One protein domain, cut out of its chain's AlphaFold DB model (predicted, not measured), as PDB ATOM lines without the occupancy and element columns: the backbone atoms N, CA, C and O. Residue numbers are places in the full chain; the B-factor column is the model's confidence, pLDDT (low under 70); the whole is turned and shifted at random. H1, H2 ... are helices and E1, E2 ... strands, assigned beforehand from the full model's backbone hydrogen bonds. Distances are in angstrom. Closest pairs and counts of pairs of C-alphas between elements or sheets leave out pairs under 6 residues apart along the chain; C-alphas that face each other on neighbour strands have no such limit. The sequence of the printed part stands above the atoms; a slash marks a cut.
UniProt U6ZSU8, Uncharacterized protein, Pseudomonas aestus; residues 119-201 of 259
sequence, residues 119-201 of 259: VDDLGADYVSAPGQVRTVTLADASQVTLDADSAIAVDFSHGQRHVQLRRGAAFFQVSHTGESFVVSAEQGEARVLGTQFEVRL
ATOM      1  N   VAL A 119     -35.130   8.084 -34.969       61.47
ATOM      2  CA  VAL A 119     -35.333   8.930 -36.157       61.47
ATOM      3  C   VAL A 119     -34.666   8.330 -37.398       61.47
ATOM      4  O   VAL A 119     -35.244   8.389 -38.482       61.47
ATOM      5  N   ASP A 120     -33.483   7.727 -37.249       59.97
ATOM      6  CA  ASP A 120     -32.800   7.051 -38.356       59.97
ATOM      7  C   ASP A 120     -33.518   5.763 -38.784       59.97
ATOM      8  O   ASP A 120     -33.621   5.500 -39.981       59.97
ATOM      9  N   ASP A 121     -34.048   4.995 -37.827       60.47
ATOM     10  CA  ASP A 121     -34.717   3.716 -38.087       60.47
ATOM     11  C   ASP A 121     -36.146   3.903 -38.652       60.47
ATOM     12  O   ASP A 121     -36.580   3.107 -39.479       60.47
ATOM     13  N   LEU A 122     -36.872   4.973 -38.287       61.22
ATOM     14  CA  LEU A 122     -38.222   5.267 -38.816       61.22
ATOM     15  C   LEU A 122     -38.243   5.631 -40.310       61.22
ATOM     16  O   LEU A 122     -39.292   5.547 -40.944       61.22
ATOM     17  N   GLY A 123     -37.109   6.066 -40.863       61.38
ATOM     18  CA  GLY A 123     -36.962   6.432 -42.273       61.38
ATOM     19  C   GLY A 123     -36.080   5.478 -43.075       61.38
ATOM     20  O   GLY A 123     -35.669   5.856 -44.170       61.38
ATOM     21  N   ALA A 124     -35.725   4.312 -42.527       67.88
ATOM     22  CA  ALA A 124     -34.864   3.323 -43.166       67.88
ATOM     23  C   ALA A 124     -35.655   2.057 -43.518       67.88
ATOM     24  O   ALA A 124     -36.265   1.434 -42.654       67.88
ATOM     25  N   ASP A 125     -35.587   1.632 -44.778       72.00
ATOM     26  CA  ASP A 125     -36.229   0.395 -45.239       72.00
ATOM     27  C   ASP A 125     -35.469  -0.854 -44.770       72.00
ATOM     28  O   ASP A 125     -36.055  -1.924 -44.589       72.00
ATOM     29  N   TYR A 126     -34.155  -0.729 -44.533       79.31
ATOM     30  CA  TYR A 126     -33.322  -1.825 -44.039       79.31
ATOM     31  C   TYR A 126     -32.360  -1.376 -42.934       79.31
ATOM     32  O   TYR A 126     -31.535  -0.479 -43.123       79.31
ATOM     33  N   VAL A 127     -32.416  -2.080 -41.799       80.25
ATOM     34  CA  VAL A 127     -31.563  -1.865 -40.620       80.25
ATOM     35  C   VAL A 127     -30.837  -3.163 -40.247       80.25
ATOM     36  O   VAL A 127     -31.401  -4.262 -40.348       80.25
ATOM     37  N   SER A 128     -29.577  -3.046 -39.818       81.56
ATOM     38  CA  SER A 128     -28.816  -4.116 -39.168       81.56
ATOM     39  C   SER A 128     -28.650  -3.834 -37.669       81.56
ATOM     40  O   SER A 128     -28.379  -2.708 -37.242       81.56
ATOM     41  N   ALA A 129     -28.813  -4.875 -36.849       77.62
ATOM     42  CA  ALA A 129     -28.592  -4.779 -35.412       77.62
ATOM     43  C   ALA A 129     -27.087  -4.647 -35.084       77.62
ATOM     44  O   ALA A 129     -26.235  -5.099 -35.862       77.62
ATOM     45  N   PRO A 130     -26.724  -4.076 -33.920       75.31
ATOM     46  CA  PRO A 130     -25.350  -4.121 -33.431       75.31
ATOM     47  C   PRO A 130     -24.817  -5.561 -33.407       75.31
ATOM     48  O   PRO A 130     -25.443  -6.456 -32.847       75.31
ATOM     49  N   GLY A 131     -23.657  -5.788 -34.025       76.06
ATOM     50  CA  GLY A 131     -23.018  -7.106 -34.116       76.06
ATOM     51  C   GLY A 131     -23.524  -8.020 -35.240       76.06
ATOM     52  O   GLY A 131     -23.003  -9.125 -35.379       76.06
ATOM     53  N   GLN A 132     -24.482  -7.582 -36.065       76.25
ATOM     54  CA  GLN A 132     -25.010  -8.372 -37.179       76.25
ATOM     55  C   GLN A 132     -24.673  -7.740 -38.536       76.25
ATOM     56  O   GLN A 132     -25.007  -6.588 -38.792       76.25
ATOM     57  N   VAL A 133     -24.071  -8.525 -39.433       83.88
ATOM     58  CA  VAL A 133     -23.894  -8.162 -40.849       83.88
ATOM     59  C   VAL A 133     -25.055  -8.753 -41.644       83.88
ATOM     60  O   VAL A 133     -25.356  -9.941 -41.503       83.88
ATOM     61  N   ARG A 134     -25.718  -7.944 -42.475       84.81
ATOM     62  CA  ARG A 134     -26.896  -8.368 -43.252       84.81
ATOM     63  C   ARG A 134     -26.690  -8.081 -44.734       84.81
ATOM     64  O   ARG A 134     -26.376  -6.953 -45.095       84.81
ATOM     65  N   THR A 135     -26.917  -9.075 -45.589       86.12
ATOM     66  CA  THR A 135     -26.927  -8.892 -47.048       86.12
ATOM     67  C   THR A 135     -28.367  -8.825 -47.545       86.12
ATOM     68  O   THR A 135     -29.187  -9.667 -47.178       86.12
ATOM     69  N   VAL A 136     -28.677  -7.814 -48.349       85.50
ATOM     70  CA  VAL A 136     -29.997  -7.549 -48.927       85.50
ATOM     71  C   VAL A 136     -29.850  -7.436 -50.442       85.50
ATOM     72  O   VAL A 136     -28.949  -6.753 -50.929       85.50
ATOM     73  N   THR A 137     -30.739  -8.092 -51.182       85.81
ATOM     74  CA  THR A 137     -30.846  -7.948 -52.640       85.81
ATOM     75  C   THR A 137     -31.929  -6.922 -52.955       85.81
ATOM     76  O   THR A 137     -33.054  -7.058 -52.475       85.81
ATOM     77  N   LEU A 138     -31.589  -5.891 -53.727       83.75
ATOM     78  CA  LEU A 138     -32.510  -4.829 -54.130       83.75
ATOM     79  C   LEU A 138     -33.336  -5.245 -55.356       83.75
ATOM     80  O   LEU A 138     -33.014  -6.213 -56.048       83.75
ATOM     81  N   ALA A 139     -34.398  -4.487 -55.642       78.81
ATOM     82  CA  ALA A 139     -35.296  -4.730 -56.773       78.81
ATOM     83  C   ALA A 139     -34.591  -4.706 -58.144       78.81
ATOM     84  O   ALA A 139     -35.074  -5.305 -59.099       78.81
ATOM     85  N   ASP A 140     -33.433  -4.053 -58.238       75.31
ATOM     86  CA  ASP A 140     -32.625  -3.943 -59.450       75.31
ATOM     87  C   ASP A 140     -31.554  -5.044 -59.595       75.31
ATOM     88  O   ASP A 140     -30.637  -4.925 -60.412       75.31
ATOM     89  N   ALA A 141     -31.659  -6.104 -58.787       79.56
ATOM     90  CA  ALA A 141     -30.692  -7.194 -58.658       79.56
ATOM     91  C   ALA A 141     -29.298  -6.766 -58.156       79.56
ATOM     92  O   ALA A 141     -28.355  -7.558 -58.217       79.56
ATOM     93  N   SER A 142     -29.140  -5.543 -57.644       82.44
ATOM     94  CA  SER A 142     -27.934  -5.138 -56.918       82.44
ATOM     95  C   SER A 142     -27.919  -5.770 -55.521       82.44
ATOM     96  O   SER A 142     -28.967  -5.994 -54.910       82.44
ATOM     97  N   GLN A 143     -26.730  -6.053 -54.987       85.50
ATOM     98  CA  GLN A 143     -26.565  -6.595 -53.632       85.50
ATOM     99  C   GLN A 143     -25.942  -5.558 -52.704       85.50
ATOM    100  O   GLN A 143     -24.948  -4.918 -53.048       85.50
ATOM    101  N   VAL A 144     -26.500  -5.423 -51.504       88.19
ATOM    102  CA  VAL A 144     -25.981  -4.536 -50.462       88.19
ATOM    103  C   VAL A 144     -25.699  -5.319 -49.197       88.19
ATOM    104  O   VAL A 144     -26.573  -5.988 -48.655       88.19
ATOM    105  N   THR A 145     -24.468  -5.215 -48.708       87.81
ATOM    106  CA  THR A 145     -24.044  -5.788 -47.430       87.81
ATOM    107  C   THR A 145     -23.916  -4.671 -46.401       87.81
ATOM    108  O   THR A 145     -23.032  -3.823 -46.499       87.81
ATOM    109  N   LEU A 146     -24.810  -4.670 -45.417       87.75
ATOM    110  CA  LEU A 146     -24.835  -3.745 -44.286       87.75
ATOM    111  C   LEU A 146     -23.887  -4.244 -43.190       87.75
ATOM    112  O   LEU A 146     -24.011  -5.395 -42.764       87.75
ATOM    113  N   ASP A 147     -22.969  -3.389 -42.724       86.19
ATOM    114  CA  ASP A 147     -22.130  -3.670 -41.547       86.19
ATOM    115  C   ASP A 147     -22.976  -3.693 -40.271       86.19
ATOM    116  O   ASP A 147     -24.121  -3.243 -40.276       86.19
ATOM    117  N   ALA A 148     -22.392  -4.134 -39.158       83.12
ATOM    118  CA  ALA A 148     -23.010  -4.013 -37.842       83.12
ATOM    119  C   ALA A 148     -23.446  -2.564 -37.546       83.12
ATOM    120  O   ALA A 148     -22.669  -1.628 -37.734       83.12
ATOM    121  N   ASP A 149     -24.666  -2.399 -37.028       82.81
ATOM    122  CA  ASP A 149     -25.224  -1.105 -36.607       82.81
ATOM    123  C   ASP A 149     -25.414  -0.076 -37.750       82.81
ATOM    124  O   ASP A 149     -25.084   1.105 -37.600       82.81
ATOM    125  N   SER A 150     -25.952  -0.517 -38.895       83.94
ATOM    126  CA  SER A 150     -26.133   0.300 -40.110       83.94
ATOM    127  C   SER A 150     -27.598   0.423 -40.544       83.94
ATOM    128  O   SER A 150     -28.383  -0.505 -40.360       83.94
ATOM    129  N   ALA A 151     -27.961   1.556 -41.153       85.00
ATOM    130  CA  ALA A 151     -29.321   1.838 -41.625       85.00
ATOM    131  C   ALA A 151     -29.310   2.510 -43.008       85.00
ATOM    132  O   ALA A 151     -28.617   3.517 -43.206       85.00
ATOM    133  N   ILE A 152     -30.087   1.958 -43.949       86.62
ATOM    134  CA  ILE A 152     -30.264   2.486 -45.310       86.62
ATOM    135  C   ILE A 152     -31.743   2.720 -45.636       86.62
ATOM    136  O   ILE A 152     -32.605   1.942 -45.232       86.62
ATOM    137  N   ALA A 153     -32.011   3.762 -46.415       85.31
ATOM    138  CA  ALA A 153     -33.300   4.029 -47.045       85.31
ATOM    139  C   ALA A 153     -33.150   3.884 -48.561       85.31
ATOM    140  O   ALA A 153     -32.157   4.350 -49.122       85.31
ATOM    141  N   VAL A 154     -34.092   3.227 -49.221       84.12
ATOM    142  CA  VAL A 154     -34.031   2.886 -50.641       84.12
ATOM    143  C   VAL A 154     -35.236   3.502 -51.339       84.12
ATOM    144  O   VAL A 154     -36.374   3.144 -51.065       84.12
ATOM    145  N   ASP A 155     -34.978   4.387 -52.294       82.69
ATOM    146  CA  ASP A 155     -35.998   5.021 -53.116       82.69
ATOM    147  C   ASP A 155     -35.745   4.706 -54.596       82.69
ATOM    148  O   ASP A 155     -34.759   5.142 -55.197       82.69
ATOM    149  N   PHE A 156     -36.645   3.910 -55.175       77.00
ATOM    150  CA  PHE A 156     -36.650   3.552 -56.596       77.00
ATOM    151  C   PHE A 156     -37.740   4.290 -57.396       77.00
ATOM    152  O   PHE A 156     -38.102   3.880 -58.503       77.00
ATOM    153  N   SER A 157     -38.310   5.364 -56.845       70.94
ATOM    154  CA  SER A 157     -39.430   6.077 -57.462       70.94
ATOM    155  C   SER A 157     -39.008   6.830 -58.732       70.94
ATOM    156  O   SER A 157     -37.905   7.368 -58.837       70.94
ATOM    157  N   HIS A 158     -39.910   6.902 -59.719       60.78
ATOM    158  CA  HIS A 158     -39.753   7.702 -60.948       60.78
ATOM    159  C   HIS A 158     -38.514   7.388 -61.813       60.78
ATOM    160  O   HIS A 158     -38.007   8.267 -62.510       60.78
ATOM    161  N   GLY A 159     -38.028   6.141 -61.799       65.81
ATOM    162  CA  GLY A 159     -36.884   5.723 -62.623       65.81
ATOM    163  C   GLY A 159     -35.530   6.224 -62.109       65.81
ATOM    164  O   GLY A 159     -34.544   6.198 -62.841       65.81
ATOM    165  N   GLN A 160     -35.462   6.691 -60.859       69.38
ATOM    166  CA  GLN A 160     -34.205   7.013 -60.188       69.38
ATOM    167  C   GLN A 160     -33.857   5.907 -59.195       69.38
ATOM    168  O   GLN A 160     -34.720   5.419 -58.477       69.38
ATOM    169  N   ARG A 161     -32.585   5.499 -59.158       82.88
ATOM    170  CA  ARG A 161     -32.073   4.496 -58.216       82.88
ATOM    171  C   ARG A 161     -31.313   5.194 -57.111       82.88
ATOM    172  O   ARG A 161     -30.108   5.415 -57.241       82.88
ATOM    173  N   HIS A 162     -32.026   5.593 -56.068       84.19
ATOM    174  CA  HIS A 162     -31.466   6.383 -54.988       84.19
ATOM    175  C   HIS A 162     -31.433   5.583 -53.685       84.19
ATOM    176  O   HIS A 162     -32.438   5.045 -53.240       84.19
ATOM    177  N   VAL A 163     -30.267   5.505 -53.050       86.50
ATOM    178  CA  VAL A 163     -30.110   4.869 -51.739       86.50
ATOM    179  C   VAL A 163     -29.448   5.844 -50.783       86.50
ATOM    180  O   VAL A 163     -28.376   6.367 -51.061       86.50
ATOM    181  N   GLN A 164     -30.055   6.079 -49.631       86.25
ATOM    182  CA  GLN A 164     -29.520   6.951 -48.599       86.25
ATOM    183  C   GLN A 164     -28.952   6.120 -47.448       86.25
ATOM    184  O   GLN A 164     -29.680   5.379 -46.789       86.25
ATOM    185  N   LEU A 165     -27.657   6.264 -47.167       85.88
ATOM    186  CA  LEU A 165     -27.026   5.702 -45.974       85.88
ATOM    187  C   LEU A 165     -27.162   6.706 -44.824       85.88
ATOM    188  O   LEU A 165     -26.532   7.767 -44.837       85.88
ATOM    189  N   ARG A 166     -27.980   6.362 -43.828       83.38
ATOM    190  CA  ARG A 166     -28.232   7.216 -42.656       83.38
ATOM    191  C   ARG A 166     -27.256   6.950 -41.523       83.38
ATOM    192  O   ARG A 166     -26.891   7.866 -40.795       83.38
ATOM    193  N   ARG A 167     -26.798   5.701 -41.390       81.62
ATOM    194  CA  ARG A 167     -25.957   5.275 -40.268       81.62
ATOM    195  C   ARG A 167     -25.061   4.100 -40.638       81.62
ATOM    196  O   ARG A 167     -25.470   3.219 -41.390       81.62
ATOM    197  N   GLY A 168     -23.853   4.079 -40.073       86.31
ATOM    198  CA  GLY A 168     -22.922   2.956 -40.174       86.31
ATOM    199  C   GLY A 168     -22.178   2.875 -41.510       86.31
ATOM    200  O   GLY A 168     -21.661   3.875 -42.023       86.31
ATOM    201  N   ALA A 169     -22.063   1.659 -42.036       86.75
ATOM    202  CA  ALA A 169     -21.307   1.344 -43.238       86.75
ATOM    203  C   ALA A 169     -22.042   0.318 -44.103       86.75
ATOM    204  O   ALA A 169     -22.640  -0.632 -43.602       86.75
ATOM    205  N   ALA A 170     -21.963   0.489 -45.419       88.00
ATOM    206  CA  ALA A 170     -22.566  -0.424 -46.374       88.00
ATOM    207  C   ALA A 170     -21.638  -0.652 -47.571       88.00
ATOM    208  O   ALA A 170     -20.998   0.276 -48.080       88.00
ATOM    209  N   PHE A 171     -21.577  -1.901 -48.019       87.06
ATOM    210  CA  PHE A 171     -20.892  -2.311 -49.235       87.06
ATOM    211  C   PHE A 171     -21.922  -2.564 -50.333       87.06
ATOM    212  O   PHE A 171     -22.832  -3.370 -50.156       87.06
ATOM    213  N   PHE A 172     -21.772  -1.877 -51.462       87.06
ATOM    214  CA  PHE A 172     -22.693  -1.929 -52.591       87.06
ATOM    215  C   PHE A 172     -22.047  -2.684 -53.747       87.06
ATOM    216  O   PHE A 172     -20.940  -2.350 -54.169       87.06
ATOM    217  N   GLN A 173     -22.757  -3.671 -54.284       85.12
ATOM    218  CA  GLN A 173     -22.431  -4.369 -55.523       85.12
ATOM    219  C   GLN A 173     -23.536  -4.067 -56.536       85.12
ATOM    220  O   GLN A 173     -24.595  -4.693 -56.516       85.12
ATOM    221  N   VAL A 174     -23.302  -3.055 -57.373       83.88
ATOM    222  CA  VAL A 174     -24.321  -2.523 -58.287       83.88
ATOM    223  C   VAL A 174     -24.285  -3.247 -59.628       83.88
ATOM    224  O   VAL A 174     -23.235  -3.308 -60.274       83.88
ATOM    225  N   SER A 175     -25.445  -3.733 -60.064       78.62
ATOM    226  CA  SER A 175     -25.627  -4.388 -61.360       78.62
ATOM    227  C   SER A 175     -25.638  -3.371 -62.508       78.62
ATOM    228  O   SER A 175     -26.311  -2.339 -62.451       78.62
ATOM    229  N   HIS A 176     -24.883  -3.646 -63.577       77.06
ATOM    230  CA  HIS A 176     -24.750  -2.721 -64.705       77.06
ATOM    231  C   HIS A 176     -26.007  -2.738 -65.581       77.06
ATOM    232  O   HIS A 176     -26.314  -3.739 -66.221       77.06
ATOM    233  N   THR A 177     -26.739  -1.627 -65.600       66.94
ATOM    234  CA  THR A 177     -28.062  -1.528 -66.250       66.94
ATOM    235  C   THR A 177     -28.238  -0.236 -67.056       66.94
ATOM    236  O   THR A 177     -29.338   0.067 -67.502       66.94
ATOM    237  N   GLY A 178     -27.161   0.532 -67.262       67.50
ATOM    238  CA  GLY A 178     -27.158   1.776 -68.048       67.50
ATOM    239  C   GLY A 178     -27.676   3.018 -67.309       67.50
ATOM    240  O   GLY A 178     -27.306   4.133 -67.673       67.50
ATOM    241  N   GLU A 179     -28.455   2.844 -66.241       74.31
ATOM    242  CA  GLU A 179     -28.929   3.920 -65.363       74.31
ATOM    243  C   GLU A 179     -27.948   4.192 -64.215       74.31
ATOM    244  O   GLU A 179     -27.254   3.294 -63.732       74.31
ATOM    245  N   SER A 180     -27.880   5.444 -63.751       76.75
ATOM    246  CA  SER A 180     -27.000   5.804 -62.639       76.75
ATOM    247  C   SER A 180     -27.607   5.432 -61.290       76.75
ATOM    248  O   SER A 180     -28.677   5.921 -60.934       76.75
ATOM    249  N   PHE A 181     -26.872   4.640 -60.519       81.12
ATOM    250  CA  PHE A 181     -27.144   4.335 -59.124       81.12
ATOM    251  C   PHE A 181     -26.526   5.414 -58.236       81.12
ATOM    252  O   PHE A 181     -25.319   5.675 -58.293       81.12
ATOM    253  N   VAL A 182     -27.362   6.066 -57.440       84.00
ATOM    254  CA  VAL A 182     -26.991   7.202 -56.603       84.00
ATOM    255  C   VAL A 182     -27.053   6.787 -55.142       84.00
ATOM    256  O   VAL A 182     -28.107   6.399 -54.652       84.00
ATOM    257  N   VAL A 183     -25.935   6.914 -54.430       85.56
ATOM    258  CA  VAL A 183     -25.878   6.724 -52.980       85.56
ATOM    259  C   VAL A 183     -25.629   8.055 -52.292       85.56
ATOM    260  O   VAL A 183     -24.568   8.652 -52.475       85.56
ATOM    261  N   SER A 184     -26.578   8.517 -51.482       84.19
ATOM    262  CA  SER A 184     -26.414   9.705 -50.648       84.19
ATOM    263  C   SER A 184     -26.005   9.336 -49.223       84.19
ATOM    264  O   SER A 184     -26.467   8.362 -48.633       84.19
ATOM    265  N   ALA A 185     -25.107  10.132 -48.660       83.81
ATOM    266  CA  ALA A 185     -24.727  10.137 -47.256       83.81
ATOM    267  C   ALA A 185     -24.837  11.579 -46.741       83.81
ATOM    268  O   ALA A 185     -24.802  12.513 -47.540       83.81
ATOM    269  N   GLU A 186     -24.927  11.771 -45.419       75.19
ATOM    270  CA  GLU A 186     -25.176  13.064 -44.738       75.19
ATOM    271  C   GLU A 186     -24.477  14.292 -45.371       75.19
ATOM    272  O   GLU A 186     -25.023  15.390 -45.371       75.19
ATOM    273  N   GLN A 187     -23.266  14.122 -45.918       69.44
ATOM    274  CA  GLN A 187     -22.421  15.203 -46.446       69.44
ATOM    275  C   GLN A 187     -21.931  14.969 -47.891       69.44
ATOM    276  O   GLN A 187     -20.981  15.626 -48.323       69.44
ATOM    277  N   GLY A 188     -22.517  14.035 -48.650       72.94
ATOM    278  CA  GLY A 188     -22.098  13.796 -50.036       72.94
ATOM    279  C   GLY A 188     -22.905  12.748 -50.799       72.94
ATOM    280  O   GLY A 188     -23.542  11.881 -50.212       72.94
ATOM    281  N   GLU A 189     -22.836  12.818 -52.127       82.12
ATOM    282  CA  GLU A 189     -23.502  11.903 -53.060       82.12
ATOM    283  C   GLU A 189     -22.446  11.171 -53.901       82.12
ATOM    284  O   GLU A 189     -21.503  11.781 -54.410       82.12
ATOM    285  N   ALA A 190     -22.592   9.857 -54.042       80.12
ATOM    286  CA  ALA A 190     -21.774   9.017 -54.903       80.12
ATOM    287  C   ALA A 190     -22.644   8.447 -56.025       80.12
ATOM    288  O   ALA A 190     -23.628   7.760 -55.766       80.12
ATOM    289  N   ARG A 191     -22.267   8.711 -57.277       82.50
ATOM    290  CA  ARG A 191     -22.989   8.232 -58.458       82.50
ATOM    291  C   ARG A 191     -22.148   7.221 -59.220       82.50
ATOM    292  O   ARG A 191     -21.008   7.518 -59.576       82.50
ATOM    293  N   VAL A 192     -22.715   6.051 -59.488       81.38
ATOM    294  CA  VAL A 192     -22.045   4.962 -60.206       81.38
ATOM    295  C   VAL A 192     -22.974   4.325 -61.237       81.38
ATOM    296  O   VAL A 192     -24.187   4.416 -61.119       81.38
ATOM    297  N   LEU A 193     -22.418   3.670 -62.255       76.31
ATOM    298  CA  LEU A 193     -23.194   2.987 -63.306       76.31
ATOM    299  C   LEU A 193     -23.151   1.453 -63.188       76.31
ATOM    300  O   LEU A 193     -23.870   0.756 -63.894       76.31
ATOM    301  N   GLY A 194     -22.273   0.904 -62.346       69.38
ATOM    302  CA  GLY A 194     -22.043  -0.540 -62.237       69.38
ATOM    303  C   GLY A 194     -20.659  -0.822 -61.676       69.38
ATOM    304  O   GLY A 194     -19.716  -1.085 -62.416       69.38
ATOM    305  N   THR A 195     -20.515  -0.684 -60.363       80.12
ATOM    306  CA  THR A 195     -19.242  -0.872 -59.658       80.12
ATOM    307  C   THR A 195     -19.491  -1.429 -58.269       80.12
ATOM    308  O   THR A 195     -20.581  -1.282 -57.717       80.12
ATOM    309  N   GLN A 196     -18.447  -2.003 -57.680       83.12
ATOM    310  CA  GLN A 196     -18.440  -2.368 -56.271       83.12
ATOM    311  C   GLN A 196     -17.719  -1.286 -55.470       83.12
ATOM    312  O   GLN A 196     -16.593  -0.912 -55.810       83.12
ATOM    313  N   PHE A 197     -18.362  -0.759 -54.434       82.62
ATOM    314  CA  PHE A 197     -17.794   0.302 -53.605       82.62
ATOM    315  C   PHE A 197     -18.359   0.265 -52.188       82.62
ATOM    316  O   PHE A 197     -19.405  -0.319 -51.915       82.62
ATOM    317  N   GLU A 198     -17.641   0.906 -51.277       84.25
ATOM    318  CA  GLU A 198     -17.994   0.971 -49.867       84.25
ATOM    319  C   GLU A 198     -18.284   2.415 -49.469       84.25
ATOM    320  O   GLU A 198     -17.501   3.322 -49.768       84.25
ATOM    321  N   VAL A 199     -19.383   2.621 -48.748       84.06
ATOM    322  CA  VAL A 199     -19.725   3.913 -48.154       84.06
ATOM    323  C   VAL A 199     -19.741   3.755 -46.641       84.06
ATOM    324  O   VAL A 199     -20.367   2.843 -46.105       84.06
ATOM    325  N   ARG A 200     -19.031   4.644 -45.941       83.62
ATOM    326  CA  ARG A 200     -19.008   4.704 -44.476       83.62
ATOM    327  C   ARG A 200     -19.322   6.116 -44.016       83.62
ATOM    328  O   ARG A 200     -18.618   7.046 -44.417       83.62
ATOM    329  N   LEU A 201     -20.294   6.267 -43.123       81.81
ATOM    330  CA  LEU A 201     -20.429   7.503 -42.359       81.81
ATOM    331  C   LEU A 201     -19.411   7.471 -41.223       81.81
ATOM    332  O   LEU A 201     -19.372   6.540 -40.419       81.81
TER     333      LEU A 201
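AT A GLANCE: This is residues 119 to 201 of the 259 residues of an uncharacterized protein of Pseudomonas aestus (UniProt U6ZSU8). Two four-stranded sheets, E1 E2 E5 E8 and E3 E4 E6 E7, stand face to face as a small sandwich, with the chain passing from one to the other several times. The short helix H1 sits outside, over E3 near one end of that strand. The printed part has 83 residues, with the named elements in the order H1, E1, E2, E3, E4, E5, E6, E7, E8, and its class is mostly strand. The first sheet is antiparallel throughout, the second mixed. The whole is compact, with a radius of gyration of the C-alphas of 11.8 A, and elongated, spanning 35 by 21 by 21 A.

IN THESE COORDINATES: H1 is residues 119 to 122, with C-alpha 119 at (-35.333, 8.930, -36.157). E1 is residues 134 to 137 and E2 residues 143 to 146. E3 is residues 151 to 155, 13.7 A long. E4, residues 161 to 167, is the longest strand by residues, 19.0 A from C-alpha 161 at (-32.073, 4.496, -58.216) to C-alpha 167. E5 is residues 169 to 173, E6 residues 181 to 185 and E7 residues 188 to 192. E8 is residues 196 to 200, 13.8 A long, ending with C-alpha 200 at (-19.008, 4.704, -44.476).

HOW THE PARTS SIT: E1 and E2 form an antiparallel hairpin, with N 136 and O 144 2.8 A apart, within hydrogen-bond range. E2 and E5 are antiparallel, with N 145 and O 171 at 2.9 A. E5 and the edge strand E8 are antiparallel, with N 170 and O 199 at 2.9 A. In the other sheet E3 and E4 form a hairpin, with N 153 and O 164 at 2.9 A. E4 and E6 are parallel at 23 degrees, with N 163 and O 182 at 2.8 A. E6 and E7 form a hairpin, with N 183 and O 190 at 2.8 A. This sheet is twisted, its C-alphas up to 4.3 A off the best plane. Residues 126 to 127 pair antiparallel with residues 151 to 152 of E3. The closest C-alphas of E4 and E8, Leu 165 and Val 199, are 7.8 A apart. E1 and E7 are apart. H1 is on the sheet E3 E4 E6 E7, over E3, at a height over the sheet of 8.2 A; it is too short for an O i to N i+4 pair, and its one O i to N i+3 pair is not within range.

THE WHOLE: The C-alphas farthest apart, of Gly 131 and Gly 178, are 35.3 A apart. The printed part has no cut. The link from H1 to E1, 11 residues, is long. The mean pLDDT of the printed part is 79.4; under 70 are residues 119 to 124, 158 to 160, 177 to 178, 187 and 194.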